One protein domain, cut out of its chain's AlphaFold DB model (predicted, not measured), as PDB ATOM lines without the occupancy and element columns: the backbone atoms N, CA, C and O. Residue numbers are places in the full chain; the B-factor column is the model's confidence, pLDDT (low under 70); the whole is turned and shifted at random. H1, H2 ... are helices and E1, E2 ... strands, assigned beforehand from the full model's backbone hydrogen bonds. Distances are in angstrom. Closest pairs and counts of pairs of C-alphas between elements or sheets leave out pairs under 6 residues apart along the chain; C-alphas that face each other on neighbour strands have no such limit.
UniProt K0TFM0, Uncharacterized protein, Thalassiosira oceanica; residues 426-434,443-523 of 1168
ATOM      1  N   ARG A 426      26.754 -28.205 -37.348       84.56
ATOM      2  CA  ARG A 426      26.092 -28.475 -38.636       84.56
ATOM      3  C   ARG A 426      27.133 -28.721 -39.738       84.56
ATOM      4  O   ARG A 426      28.072 -27.945 -39.888       84.56
ATOM      5  N   GLY A 427      26.967 -29.798 -40.509       83.31
ATOM      6  CA  GLY A 427      27.934 -30.240 -41.518       83.31
ATOM      7  C   GLY A 427      28.930 -31.305 -41.037       83.31
ATOM      8  O   GLY A 427      29.646 -31.865 -41.873       83.31
ATOM      9  N   LEU A 428      28.941 -31.645 -39.740       89.56
ATOM     10  CA  LEU A 428      29.565 -32.870 -39.213       89.56
ATOM     11  C   LEU A 428      28.589 -34.065 -39.158       89.56
ATOM     12  O   LEU A 428      29.028 -35.192 -38.955       89.56
ATOM     13  N   ASP A 429      27.290 -33.844 -39.391       86.00
ATOM     14  CA  ASP A 429      26.166 -34.781 -39.181       86.00
ATOM     15  C   ASP A 429      26.212 -36.096 -39.979       86.00
ATOM     16  O   ASP A 429      25.441 -37.017 -39.708       86.00
ATOM     17  N   ARG A 430      27.131 -36.202 -40.946       86.50
ATOM     18  CA  ARG A 430      27.316 -37.367 -41.830       86.50
ATOM     19  C   ARG A 430      28.719 -37.974 -41.740       86.50
ATOM     20  O   ARG A 430      29.066 -38.841 -42.537       86.50
ATOM     21  N   LEU A 431      29.540 -37.533 -40.783       89.12
ATOM     22  CA  LEU A 431      30.867 -38.098 -40.519       89.12
ATOM     23  C   LEU A 431      30.750 -39.361 -39.662       89.12
ATOM     24  O   LEU A 431      31.195 -39.400 -38.518       89.12
ATOM     25  N   PHE A 432      30.117 -40.403 -40.205       87.12
ATOM     26  CA  PHE A 432      29.808 -41.623 -39.451       87.12
ATOM     27  C   PHE A 432      31.053 -42.282 -38.836       87.12
ATOM     28  O   PHE A 432      30.962 -42.816 -37.735       87.12
ATOM     29  N   SER A 433      32.200 -42.181 -39.516       89.62
ATOM     30  CA  SER A 433      33.523 -42.690 -39.119       89.62
ATOM     31  C   SER A 433      34.174 -41.967 -37.927       89.62
ATOM     32  O   SER A 433      35.215 -42.413 -37.452       89.62
ATOM     33  N   LEU A 434      33.625 -40.835 -37.472       92.81
ATOM     34  CA  LEU A 434      34.279 -39.961 -36.497       92.81
ATOM     35  C   LEU A 434      34.218 -40.549 -35.079       92.81
ATOM     36  O   LEU A 434      33.147 -40.611 -34.480       92.81
ATOM     37  N   ARG A 443      32.690 -20.968 -29.980       90.62
ATOM     38  CA  ARG A 443      31.587 -19.988 -29.874       90.62
ATOM     39  C   ARG A 443      30.200 -20.635 -29.897       90.62
ATOM     40  O   ARG A 443      29.230 -20.015 -30.330       90.62
ATOM     41  N   ILE A 444      30.092 -21.875 -29.427       89.88
ATOM     42  CA  ILE A 444      28.819 -22.598 -29.372       89.88
ATOM     43  C   ILE A 444      28.041 -22.118 -28.134       89.88
ATOM     44  O   ILE A 444      28.505 -22.284 -27.012       89.88
ATOM     45  N   SER A 445      26.872 -21.504 -28.321       85.81
ATOM     46  CA  SER A 445      26.045 -20.959 -27.223       85.81
ATOM     47  C   SER A 445      24.773 -21.756 -26.926       85.81
ATOM     48  O   SER A 445      24.212 -21.637 -25.847       85.81
ATOM     49  N   LEU A 446      24.305 -22.599 -27.853       85.12
ATOM     50  CA  LEU A 446      23.045 -23.333 -27.704       85.12
ATOM     51  C   LEU A 446      23.247 -24.843 -27.845       85.12
ATOM     52  O   LEU A 446      23.966 -25.304 -28.729       85.12
ATOM     53  N   LEU A 447      22.521 -25.632 -27.049       82.81
ATOM     54  CA  LEU A 447      22.508 -27.101 -27.148       82.81
ATOM     55  C   LEU A 447      22.031 -27.592 -28.525       82.81
ATOM     56  O   LEU A 447      22.544 -28.582 -29.044       82.81
ATOM     57  N   SER A 448      21.106 -26.862 -29.159       83.31
ATOM     58  CA  SER A 448      20.668 -27.098 -30.543       83.31
ATOM     59  C   SER A 448      21.830 -27.093 -31.538       83.31
ATOM     60  O   SER A 448      21.810 -27.830 -32.521       83.31
ATOM     61  N   ASN A 449      22.876 -26.312 -31.267       85.88
ATOM     62  CA  ASN A 449      24.037 -26.182 -32.140       85.88
ATOM     63  C   ASN A 449      25.005 -27.375 -32.011       85.88
ATOM     64  O   ASN A 449      25.905 -27.508 -32.838       85.88
ATOM     65  N   LEU A 450      24.792 -28.259 -31.025       86.19
ATOM     66  CA  LEU A 450      25.443 -29.567 -30.888       86.19
ATOM     67  C   LEU A 450      24.586 -30.727 -31.436       86.19
ATOM     68  O   LEU A 450      25.105 -31.828 -31.613       86.19
ATOM     69  N   ALA A 451      23.302 -30.514 -31.753       83.38
ATOM     70  CA  ALA A 451      22.385 -31.586 -32.175       83.38
ATOM     71  C   ALA A 451      22.806 -32.301 -33.476       83.38
ATOM     72  O   ALA A 451      22.395 -33.433 -33.729       83.38
ATOM     73  N   GLY A 452      23.676 -31.679 -34.281       80.88
ATOM     74  CA  GLY A 452      24.263 -32.299 -35.471       80.88
ATOM     75  C   GLY A 452      25.180 -33.494 -35.179       80.88
ATOM     76  O   GLY A 452      25.322 -34.347 -36.046       80.88
ATOM     77  N   ILE A 453      25.781 -33.597 -33.983       88.38
ATOM     78  CA  ILE A 453      26.733 -34.680 -33.650       88.38
ATOM     79  C   ILE A 453      26.142 -35.805 -32.787       88.38
ATOM     80  O   ILE A 453      26.758 -36.865 -32.674       88.38
ATOM     81  N   SER A 454      24.934 -35.646 -32.230       83.81
ATOM     82  CA  SER A 454      24.274 -36.702 -31.436       83.81
ATOM     83  C   SER A 454      23.820 -37.915 -32.259       83.81
ATOM     84  O   SER A 454      23.652 -39.003 -31.709       83.81
ATOM     85  N   SER A 455      23.661 -37.745 -33.575       82.38
ATOM     86  CA  SER A 455      23.356 -38.805 -34.548       82.38
ATOM     87  C   SER A 455      24.548 -39.700 -34.902       82.38
ATOM     88  O   SER A 455      24.342 -40.790 -35.436       82.38
ATOM     89  N   LEU A 456      25.786 -39.269 -34.631       87.75
ATOM     90  CA  LEU A 456      26.978 -40.001 -35.060       87.75
ATOM     91  C   LEU A 456      27.119 -41.315 -34.269       87.75
ATOM     92  O   LEU A 456      27.101 -41.268 -33.035       87.75
ATOM     93  N   PRO A 457      27.274 -42.481 -34.929       82.25
ATOM     94  CA  PRO A 457      27.234 -43.779 -34.254       82.25
ATOM     95  C   PRO A 457      28.530 -44.112 -33.506       82.25
ATOM     96  O   PRO A 457      28.466 -44.663 -32.410       82.25
ATOM     97  N   PHE A 458      29.696 -43.765 -34.066       85.38
ATOM     98  CA  PHE A 458      31.003 -44.155 -33.524       85.38
ATOM     99  C   PHE A 458      31.692 -43.077 -32.670       85.38
ATOM    100  O   PHE A 458      32.717 -43.367 -32.059       85.38
ATOM    101  N   LEU A 459      31.112 -41.872 -32.547       89.44
ATOM    102  CA  LEU A 459      31.692 -40.789 -31.742       89.44
ATOM    103  C   LEU A 459      31.730 -41.183 -30.256       89.44
ATOM    104  O   LEU A 459      30.697 -41.211 -29.575       89.44
ATOM    105  N   ALA A 460      32.935 -41.489 -29.779       87.44
ATOM    106  CA  ALA A 460      33.231 -42.034 -28.460       87.44
ATOM    107  C   ALA A 460      33.933 -41.021 -27.543       87.44
ATOM    108  O   ALA A 460      33.836 -41.145 -26.325       87.44
ATOM    109  N   ASN A 461      34.592 -40.007 -28.108       90.00
ATOM    110  CA  ASN A 461      35.231 -38.917 -27.376       90.00
ATOM    111  C   ASN A 461      34.775 -37.559 -27.923       90.00
ATOM    112  O   ASN A 461      34.993 -37.260 -29.098       90.00
ATOM    113  N   LEU A 462      34.194 -36.738 -27.052       92.12
ATOM    114  CA  LEU A 462      33.840 -35.348 -27.318       92.12
ATOM    115  C   LEU A 462      34.471 -34.472 -26.233       92.12
ATOM    116  O   LEU A 462      34.163 -34.645 -25.060       92.12
ATOM    117  N   ASP A 463      35.332 -33.541 -26.617       90.31
ATOM    118  CA  ASP A 463      35.862 -32.509 -25.721       90.31
ATOM    119  C   ASP A 463      35.211 -31.173 -26.149       90.31
ATOM    120  O   ASP A 463      35.211 -30.870 -27.347       90.31
ATOM    121  N   ALA A 464      34.545 -30.441 -25.245       88.31
ATOM    122  CA  ALA A 464      33.692 -29.289 -25.594       88.31
ATOM    123  C   ALA A 464      33.746 -28.108 -24.595       88.31
ATOM    124  O   ALA A 464      32.870 -27.239 -24.616       88.31
ATOM    125  N   THR A 465      34.771 -28.058 -23.745       86.56
ATOM    126  CA  THR A 465      34.931 -27.049 -22.677       86.56
ATOM    127  C   THR A 465      35.188 -25.630 -23.202       86.56
ATOM    128  O   THR A 465      35.546 -25.441 -24.362       86.56
ATOM    129  N   GLY A 466      35.000 -24.593 -22.383       83.12
ATOM    130  CA  GLY A 466      35.334 -23.210 -22.760       83.12
ATOM    131  C   GLY A 466      34.464 -22.635 -23.888       83.12
ATOM    132  O   GLY A 466      34.896 -21.752 -24.626       83.12
ATOM    133  N   ASN A 467      33.245 -23.153 -24.053       90.06
ATOM    134  CA  ASN A 467      32.227 -22.595 -24.943       90.06
ATOM    135  C   ASN A 467      31.207 -21.770 -24.127       90.06
ATOM    136  O   ASN A 467      30.932 -22.144 -22.988       90.06
ATOM    137  N   PRO A 468      30.573 -20.718 -24.687       86.31
ATOM    138  CA  PRO A 468      29.578 -19.903 -23.972       86.31
ATOM    139  C   PRO A 468      28.444 -20.701 -23.304       86.31
ATOM    140  O   PRO A 468      27.999 -20.352 -22.218       86.31
ATOM    141  N   LEU A 469      28.044 -21.834 -23.891       83.25
ATOM    142  CA  LEU A 469      27.062 -22.761 -23.303       83.25
ATOM    143  C   LEU A 469      27.480 -23.414 -21.964       83.25
ATOM    144  O   LEU A 469      26.646 -24.033 -21.303       83.25
ATOM    145  N   GLU A 470      28.757 -23.312 -21.583       83.38
ATOM    146  CA  GLU A 470      29.286 -23.693 -20.269       83.38
ATOM    147  C   GLU A 470      29.270 -22.491 -19.316       83.38
ATOM    148  O   GLU A 470      29.004 -22.674 -18.134       83.38
ATOM    149  N   GLU A 471      29.474 -21.265 -19.814       76.94
ATOM    150  CA  GLU A 471      29.364 -20.028 -19.024       76.94
ATOM    151  C   GLU A 471      27.918 -19.797 -18.542       76.94
ATOM    152  O   GLU A 471      27.712 -19.416 -17.389       76.94
ATOM    153  N   ASP A 472      26.926 -20.105 -19.388       73.81
ATOM    154  CA  ASP A 472      25.491 -20.005 -19.073       73.81
ATOM    155  C   ASP A 472      25.029 -20.987 -17.972       73.81
ATOM    156  O   ASP A 472      24.106 -20.685 -17.213       73.81
ATOM    157  N   ASP A 473      25.630 -22.183 -17.880       74.00
ATOM    158  CA  ASP A 473      25.334 -23.167 -16.826       74.00
ATOM    159  C   ASP A 473      26.476 -24.189 -16.622       74.00
ATOM    160  O   ASP A 473      26.395 -25.330 -17.108       74.00
ATOM    161  N   PRO A 474      27.503 -23.845 -15.821       75.31
ATOM    162  CA  PRO A 474      28.642 -24.730 -15.571       75.31
ATOM    163  C   PRO A 474      28.274 -26.013 -14.808       75.31
ATOM    164  O   PRO A 474      29.065 -26.952 -14.749       75.31
ATOM    165  N   SER A 475      27.101 -26.053 -14.164       73.50
ATOM    166  CA  SER A 475      26.710 -27.143 -13.259       73.50
ATOM    167  C   SER A 475      25.864 -28.217 -13.938       73.50
ATOM    168  O   SER A 475      25.919 -29.374 -13.520       73.50
ATOM    169  N   SER A 476      25.097 -27.871 -14.978       78.88
ATOM    170  CA  SER A 476      24.283 -28.836 -15.729       78.88
ATOM    171  C   SER A 476      24.620 -28.960 -17.218       78.88
ATOM    172  O   SER A 476      24.100 -29.880 -17.851       78.88
ATOM    173  N   PHE A 477      25.529 -28.146 -17.779       83.81
ATOM    174  CA  PHE A 477      26.014 -28.268 -19.168       83.81
ATOM    175  C   PHE A 477      26.285 -29.726 -19.588       83.81
ATOM    176  O   PHE A 477      25.706 -30.223 -20.559       83.81
ATOM    177  N   ARG A 478      27.102 -30.453 -18.818       84.31
ATOM    178  CA  ARG A 478      27.452 -31.850 -19.116       84.31
ATOM    179  C   ARG A 478      26.233 -32.777 -19.118       84.31
ATOM    180  O   ARG A 478      26.091 -33.610 -20.010       84.31
ATOM    181  N   ILE A 479      25.304 -32.589 -18.175       83.50
ATOM    182  CA  ILE A 479      24.036 -33.337 -18.096       83.50
ATOM    183  C   ILE A 479      23.169 -33.043 -19.328       83.50
ATOM    184  O   ILE A 479      22.645 -33.971 -19.944       83.50
ATOM    185  N   LYS A 480      23.064 -31.771 -19.728       84.31
ATOM    186  CA  LYS A 480      22.335 -31.321 -20.922       84.31
ATOM    187  C   LYS A 480      22.888 -31.968 -22.201       84.31
ATOM    188  O   LYS A 480      22.111 -32.496 -22.997       84.31
ATOM    189  N   VAL A 481      24.214 -32.025 -22.369       84.94
ATOM    190  CA  VAL A 481      24.857 -32.728 -23.500       84.94
ATOM    191  C   VAL A 481      24.634 -34.240 -23.432       84.94
ATOM    192  O   VAL A 481      24.241 -34.842 -24.432       84.94
ATOM    193  N   PHE A 482      24.813 -34.878 -22.271       86.81
ATOM    194  CA  PHE A 482      24.523 -36.308 -22.144       86.81
ATOM    195  C   PHE A 482      23.052 -36.633 -22.436       86.81
ATOM    196  O   PHE A 482      22.777 -37.695 -22.998       86.81
ATOM    197  N   ASN A 483      22.111 -35.733 -22.131       84.38
ATOM    198  CA  ASN A 483      20.710 -35.927 -22.488       84.38
ATOM    199  C   ASN A 483      20.486 -35.862 -24.007       84.38
ATOM    200  O   ASN A 483      19.839 -36.750 -24.549       84.38
ATOM    201  N   LEU A 484      21.099 -34.902 -24.706       84.75
ATOM    202  CA  LEU A 484      21.058 -34.799 -26.172       84.75
ATOM    203  C   LEU A 484      21.572 -36.082 -26.865       84.75
ATOM    204  O   LEU A 484      20.952 -36.591 -27.799       84.75
ATOM    205  N   PHE A 485      22.673 -36.666 -26.376       84.56
ATOM    206  CA  PHE A 485      23.172 -37.955 -26.881       84.56
ATOM    207  C   PHE A 485      22.266 -39.138 -26.499       84.56
ATOM    208  O   PHE A 485      22.044 -40.030 -27.323       84.56
ATOM    209  N   ARG A 486      21.715 -39.156 -25.278       83.06
ATOM    210  CA  ARG A 486      20.760 -40.173 -24.796       83.06
ATOM    211  C   ARG A 486      19.479 -40.187 -25.629       83.06
ATOM    212  O   ARG A 486      19.033 -41.261 -26.024       83.06
ATOM    213  N   GLU A 487      18.907 -39.021 -25.914       80.06
ATOM    214  CA  GLU A 487      17.667 -38.872 -26.680       80.06
ATOM    215  C   GLU A 487      17.757 -39.459 -28.085       80.06
ATOM    216  O   GLU A 487      16.744 -39.914 -28.604       80.06
ATOM    217  N   VAL A 488      18.949 -39.502 -28.689       80.62
ATOM    218  CA  VAL A 488      19.167 -40.129 -30.000       80.62
ATOM    219  C   VAL A 488      19.616 -41.586 -29.865       80.62
ATOM    220  O   VAL A 488      18.991 -42.475 -30.443       80.62
ATOM    221  N   ARG A 489      20.668 -41.863 -29.082       81.19
ATOM    222  CA  ARG A 489      21.311 -43.190 -29.027       81.19
ATOM    223  C   ARG A 489      20.571 -44.218 -28.167       81.19
ATOM    224  O   ARG A 489      20.781 -45.414 -28.349       81.19
ATOM    225  N   CYS A 490      19.706 -43.794 -27.242       74.69
ATOM    226  CA  CYS A 490      18.981 -44.698 -26.342       74.69
ATOM    227  C   CYS A 490      17.499 -44.910 -26.711       74.69
ATOM    228  O   CYS A 490      16.803 -45.581 -25.952       74.69
ATOM    229  N   LYS A 491      17.007 -44.413 -27.862       72.06
ATOM    230  CA  LYS A 491      15.592 -44.578 -28.282       72.06
ATOM    231  C   LYS A 491      15.127 -46.037 -28.293       72.06
ATOM    232  O   LYS A 491      14.048 -46.344 -27.800       72.06
ATOM    233  N   ASN A 492      15.974 -46.932 -28.800       68.38
ATOM    234  CA  ASN A 492      15.672 -48.360 -28.941       68.38
ATOM    235  C   ASN A 492      16.161 -49.187 -27.733       68.38
ATOM    236  O   ASN A 492      16.298 -50.406 -27.820       68.38
ATOM    237  N   MET A 493      16.488 -48.538 -26.610       67.19
ATOM    238  CA  MET A 493      17.015 -49.209 -25.425       67.19
ATOM    239  C   MET A 493      15.878 -49.848 -24.618       67.19
ATOM    240  O   MET A 493      14.922 -49.178 -24.231       67.19
ATOM    241  N   ALA A 494      15.982 -51.149 -24.338       66.44
ATOM    242  CA  ALA A 494      14.943 -51.879 -23.613       66.44
ATOM    243  C   ALA A 494      14.688 -51.301 -22.203       66.44
ATOM    244  O   ALA A 494      15.617 -50.907 -21.496       66.44
ATOM    245  N   GLN A 495      13.427 -51.317 -21.756       59.09
ATOM    246  CA  GLN A 495      12.973 -50.723 -20.481       59.09
ATOM    247  C   GLN A 495      13.614 -51.340 -19.213       59.09
ATOM    248  O   GLN A 495      13.457 -50.821 -18.109       59.09
ATOM    249  N   ASN A 496      14.348 -52.446 -19.357       59.75
ATOM    250  CA  ASN A 496      15.093 -53.136 -18.303       59.75
ATOM    251  C   ASN A 496      16.620 -52.891 -18.348       59.75
ATOM    252  O   ASN A 496      17.347 -53.489 -17.553       59.75
ATOM    253  N   ALA A 497      17.120 -52.049 -19.258       62.59
ATOM    254  CA  ALA A 497      18.553 -51.860 -19.477       62.59
ATOM    255  C   ALA A 497      19.282 -51.209 -18.286       62.59
ATOM    256  O   ALA A 497      18.744 -50.360 -17.566       62.59
ATOM    257  N   THR A 498      20.546 -51.594 -18.072       70.75
ATOM    258  CA  THR A 498      21.307 -51.141 -16.902       70.75
ATOM    259  C   THR A 498      21.971 -49.782 -17.131       70.75
ATOM    260  O   THR A 498      22.270 -49.382 -18.257       70.75
ATOM    261  N   PHE A 499      22.300 -49.085 -16.035       69.62
ATOM    262  CA  PHE A 499      23.140 -47.880 -16.085       69.62
ATOM    263  C   PHE A 499      24.456 -48.112 -16.845       69.62
ATOM    264  O   PHE A 499      24.911 -47.234 -17.571       69.62
ATOM    265  N   ARG A 500      25.057 -49.303 -16.730       71.94
ATOM    266  CA  ARG A 500      26.331 -49.621 -17.388       71.94
ATOM    267  C   ARG A 500      26.203 -49.699 -18.908       71.94
ATOM    268  O   ARG A 500      27.178 -49.446 -19.604       71.94
ATOM    269  N   ASP A 501      25.021 -50.039 -19.411       74.50
ATOM    270  CA  ASP A 501      24.754 -50.137 -20.846       74.50
ATOM    271  C   ASP A 501      24.443 -48.760 -21.435       74.50
ATOM    272  O   ASP A 501      24.912 -48.438 -22.520       74.50
ATOM    273  N   MET A 502      23.782 -47.886 -20.672       74.31
ATOM    274  CA  MET A 502      23.618 -46.474 -21.037       74.31
ATOM    275  C   MET A 502      24.976 -45.747 -21.068       74.31
ATOM    276  O   MET A 502      25.277 -45.039 -22.024       74.31
ATOM    277  N   GLN A 503      25.846 -46.006 -20.085       78.88
ATOM    278  CA  GLN A 503      27.208 -45.450 -20.015       78.88
ATOM    279  C   GLN A 503      28.143 -45.949 -21.142       78.88
ATOM    280  O   GLN A 503      29.223 -45.400 -21.320       78.88
ATOM    281  N   ARG A 504      27.753 -46.987 -21.898       79.31
ATOM    282  CA  ARG A 504      28.469 -47.466 -23.099       79.31
ATOM    283  C   ARG A 504      28.019 -46.779 -24.392       79.31
ATOM    284  O   ARG A 504      28.747 -46.845 -25.374       79.31
ATOM    285  N   LEU A 505      26.819 -46.196 -24.408       79.44
ATOM    286  CA  LEU A 505      26.236 -45.531 -25.578       79.44
ATOM    287  C   LEU A 505      26.518 -44.021 -25.584       79.44
ATOM    288  O   LEU A 505      26.580 -43.411 -26.649       79.44
ATOM    289  N   LEU A 506      26.697 -43.413 -24.410       84.50
ATOM    290  CA  LEU A 506      27.137 -42.024 -24.273       84.50
ATOM    291  C   LEU A 506      28.638 -41.881 -24.599       84.50
ATOM    292  O   LEU A 506      29.408 -42.787 -24.276       84.50
ATOM    293  N   PRO A 507      29.075 -40.760 -25.207       86.44
ATOM    294  CA  PRO A 507      30.496 -40.471 -25.377       86.44
ATOM    295  C   PRO A 507      31.181 -40.206 -24.025       86.44
ATOM    296  O   PRO A 507      30.540 -39.849 -23.036       86.44
ATOM    297  N   ILE A 508      32.506 -40.331 -23.994       87.31
ATOM    298  CA  ILE A 508      33.360 -39.712 -22.976       87.31
ATOM    299  C   ILE A 508      33.352 -38.207 -23.254       87.31
ATOM    300  O   ILE A 508      33.683 -37.808 -24.373       87.31
ATOM    301  N   LEU A 509      32.981 -37.404 -22.256       86.50
ATOM    302  CA  LEU A 509      32.865 -35.951 -22.374       86.50
ATOM    303  C   LEU A 509      34.004 -35.283 -21.593       86.50
ATOM    304  O   LEU A 509      34.168 -35.554 -20.401       86.50
ATOM    305  N   ASP A 510      34.791 -34.434 -22.249       82.00
ATOM    306  CA  ASP A 510      35.924 -33.683 -21.676       82.00
ATOM    307  C   ASP A 510      36.964 -34.594 -20.982       82.00
ATOM    308  O   ASP A 510      37.510 -34.308 -19.916       82.00
ATOM    309  N   GLY A 511      37.193 -35.773 -21.566       79.38
ATOM    310  CA  GLY A 511      38.039 -36.832 -21.003       79.38
ATOM    311  C   GLY A 511      37.445 -37.639 -19.832       79.38
ATOM    312  O   GLY A 511      38.065 -38.630 -19.433       79.38
ATOM    313  N   GLU A 512      36.257 -37.299 -19.316       82.88
ATOM    314  CA  GLU A 512      35.595 -38.013 -18.211       82.88
ATOM    315  C   GLU A 512      34.309 -38.755 -18.631       82.88
ATOM    316  O   GLU A 512      33.506 -38.304 -19.450       82.88
ATOM    317  N   LEU A 513      34.101 -39.939 -18.047       83.31
ATOM    318  CA  LEU A 513      32.876 -40.730 -18.216       83.31
ATOM    319  C   LEU A 513      31.737 -40.134 -17.385       83.31
ATOM    320  O   LEU A 513      31.967 -39.765 -16.235       83.31
ATOM    321  N   ALA A 514      30.509 -40.163 -17.917       81.38
ATOM    322  CA  ALA A 514      29.301 -39.763 -17.191       81.38
ATOM    323  C   ALA A 514      29.254 -40.388 -15.784       81.38
ATOM    324  O   ALA A 514      29.288 -41.616 -15.622       81.38
ATOM    325  N   THR A 515      29.211 -39.535 -14.765       82.06
ATOM    326  CA  THR A 515      29.204 -39.893 -13.347       82.06
ATOM    327  C   THR A 515      27.852 -40.459 -12.924       82.06
ATOM    328  O   THR A 515      26.844 -40.336 -13.620       82.06
ATOM    329  N   LYS A 516      27.796 -41.093 -11.747       71.38
ATOM    330  CA  LYS A 516      26.539 -41.663 -11.238       71.38
ATOM    331  C   LYS A 516      25.451 -40.614 -11.036       71.38
ATOM    332  O   LYS A 516      24.288 -40.937 -11.242       71.38
ATOM    333  N   ASP A 517      25.835 -39.406 -10.644       73.38
ATOM    334  CA  ASP A 517      24.899 -38.364 -10.243       73.38
ATOM    335  C   ASP A 517      24.361 -37.626 -11.483       73.38
ATOM    336  O   ASP A 517      23.147 -37.476 -11.611       73.38
ATOM    337  N   GLU A 518      25.213 -37.355 -12.488       79.50
ATOM    338  CA  GLU A 518      24.773 -36.970 -13.845       79.50
ATOM    339  C   GLU A 518      23.808 -38.030 -14.427       79.50
ATOM    340  O   GLU A 518      22.728 -37.703 -14.914       79.50
ATOM    341  N   MET A 519      24.134 -39.324 -14.309       72.94
ATOM    342  CA  MET A 519      23.274 -40.423 -14.782       72.94
ATOM    343  C   MET A 519      21.973 -40.626 -13.982       72.94
ATOM    344  O   MET A 519      21.080 -41.338 -14.455       72.94
ATOM    345  N   VAL A 520      21.853 -40.049 -12.783       70.94
ATOM    346  CA  VAL A 520      20.603 -40.007 -12.006       70.94
ATOM    347  C   VAL A 520      19.767 -38.792 -12.408       70.94
ATOM    348  O   VAL A 520      18.562 -38.947 -12.589       70.94
ATOM    349  N   ALA A 521      20.387 -37.635 -12.658       71.69
ATOM    350  CA  ALA A 521      19.703 -36.458 -13.205       71.69
ATOM    351  C   ALA A 521      19.062 -36.738 -14.582       71.69
ATOM    352  O   ALA A 521      17.966 -36.270 -14.868       71.69
ATOM    353  N   LEU A 522      19.669 -37.605 -15.403       70.94
ATOM    354  CA  LEU A 522      19.079 -38.090 -16.662       70.94
ATOM    355  C   LEU A 522      17.830 -38.993 -16.495       70.94
ATOM    356  O   LEU A 522      17.304 -39.478 -17.498       70.94
ATOM    357  N   LYS A 523      17.369 -39.308 -15.274       61.12
ATOM    358  CA  LYS A 523      16.403 -40.397 -15.007       61.12
ATOM    359  C   LYS A 523      15.079 -39.995 -14.346       61.12
ATOM    360  O   LYS A 523      14.448 -40.825 -13.695       61.12
TER     361      LYS A 523
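AT A GLANCE: This is residues 426 to 434 and 443 to 523 of the 1168 residues of an uncharacterized protein of Thalassiosira oceanica (UniProt K0TFM0). With little regular structure, this is a body mostly of loops round one helix, H3, in its middle; four shorter helices lie round it, and on one side residues 461 to 462 of E1 pair in parallel with residues 508 to 509. The 90 printed residues hold H1, E1, H2, H3, H4 and H5 in order, mostly helix, with 35 residues in them. The whole is compact, radius of gyration of the C-alphas 12.8 A, spans 39 by 30 by 21 A.

IN THESE COORDINATES: H1, residues 447 to 450, begins at C-alpha (22.508, -27.101, -27.148). E1 is 461 to 463, H2 468 to 471, H3 477 to 489, 18.5 A long, H4 499 to 505, 10.3 A, and H5 518 to 521, ending at C-alpha (19.703, -36.458, -13.205).

HOW THE PARTS SIT: H3, the hub, touches H5 with residues 478 to 479 alone, closest C-alphas Ile 479 and Glu 518, 5.6 A. With 3 pairs of C-alphas within 8 A each, it only just touches H1, closest Leu 447 and Val 481, 7.1 A, and H4, about perpendicular at 77 degrees, closest Arg 489 and Leu 505, 6.5 A. H2 is close but not clearly touching H3. E1 pairs with no named strand. O i to N i+4 pairs are within hydrogen-bond range throughout H4, 8 of 9 in H3; H1, H2 and H5 are too short.

THE WHOLE: Residues 435 to 442 are cut out, leaving 21.2 A between C-alphas 434 and 443. The H4 to H5 link is long. Residues 492 to 497, 499 and 523 have pLDDT under 70.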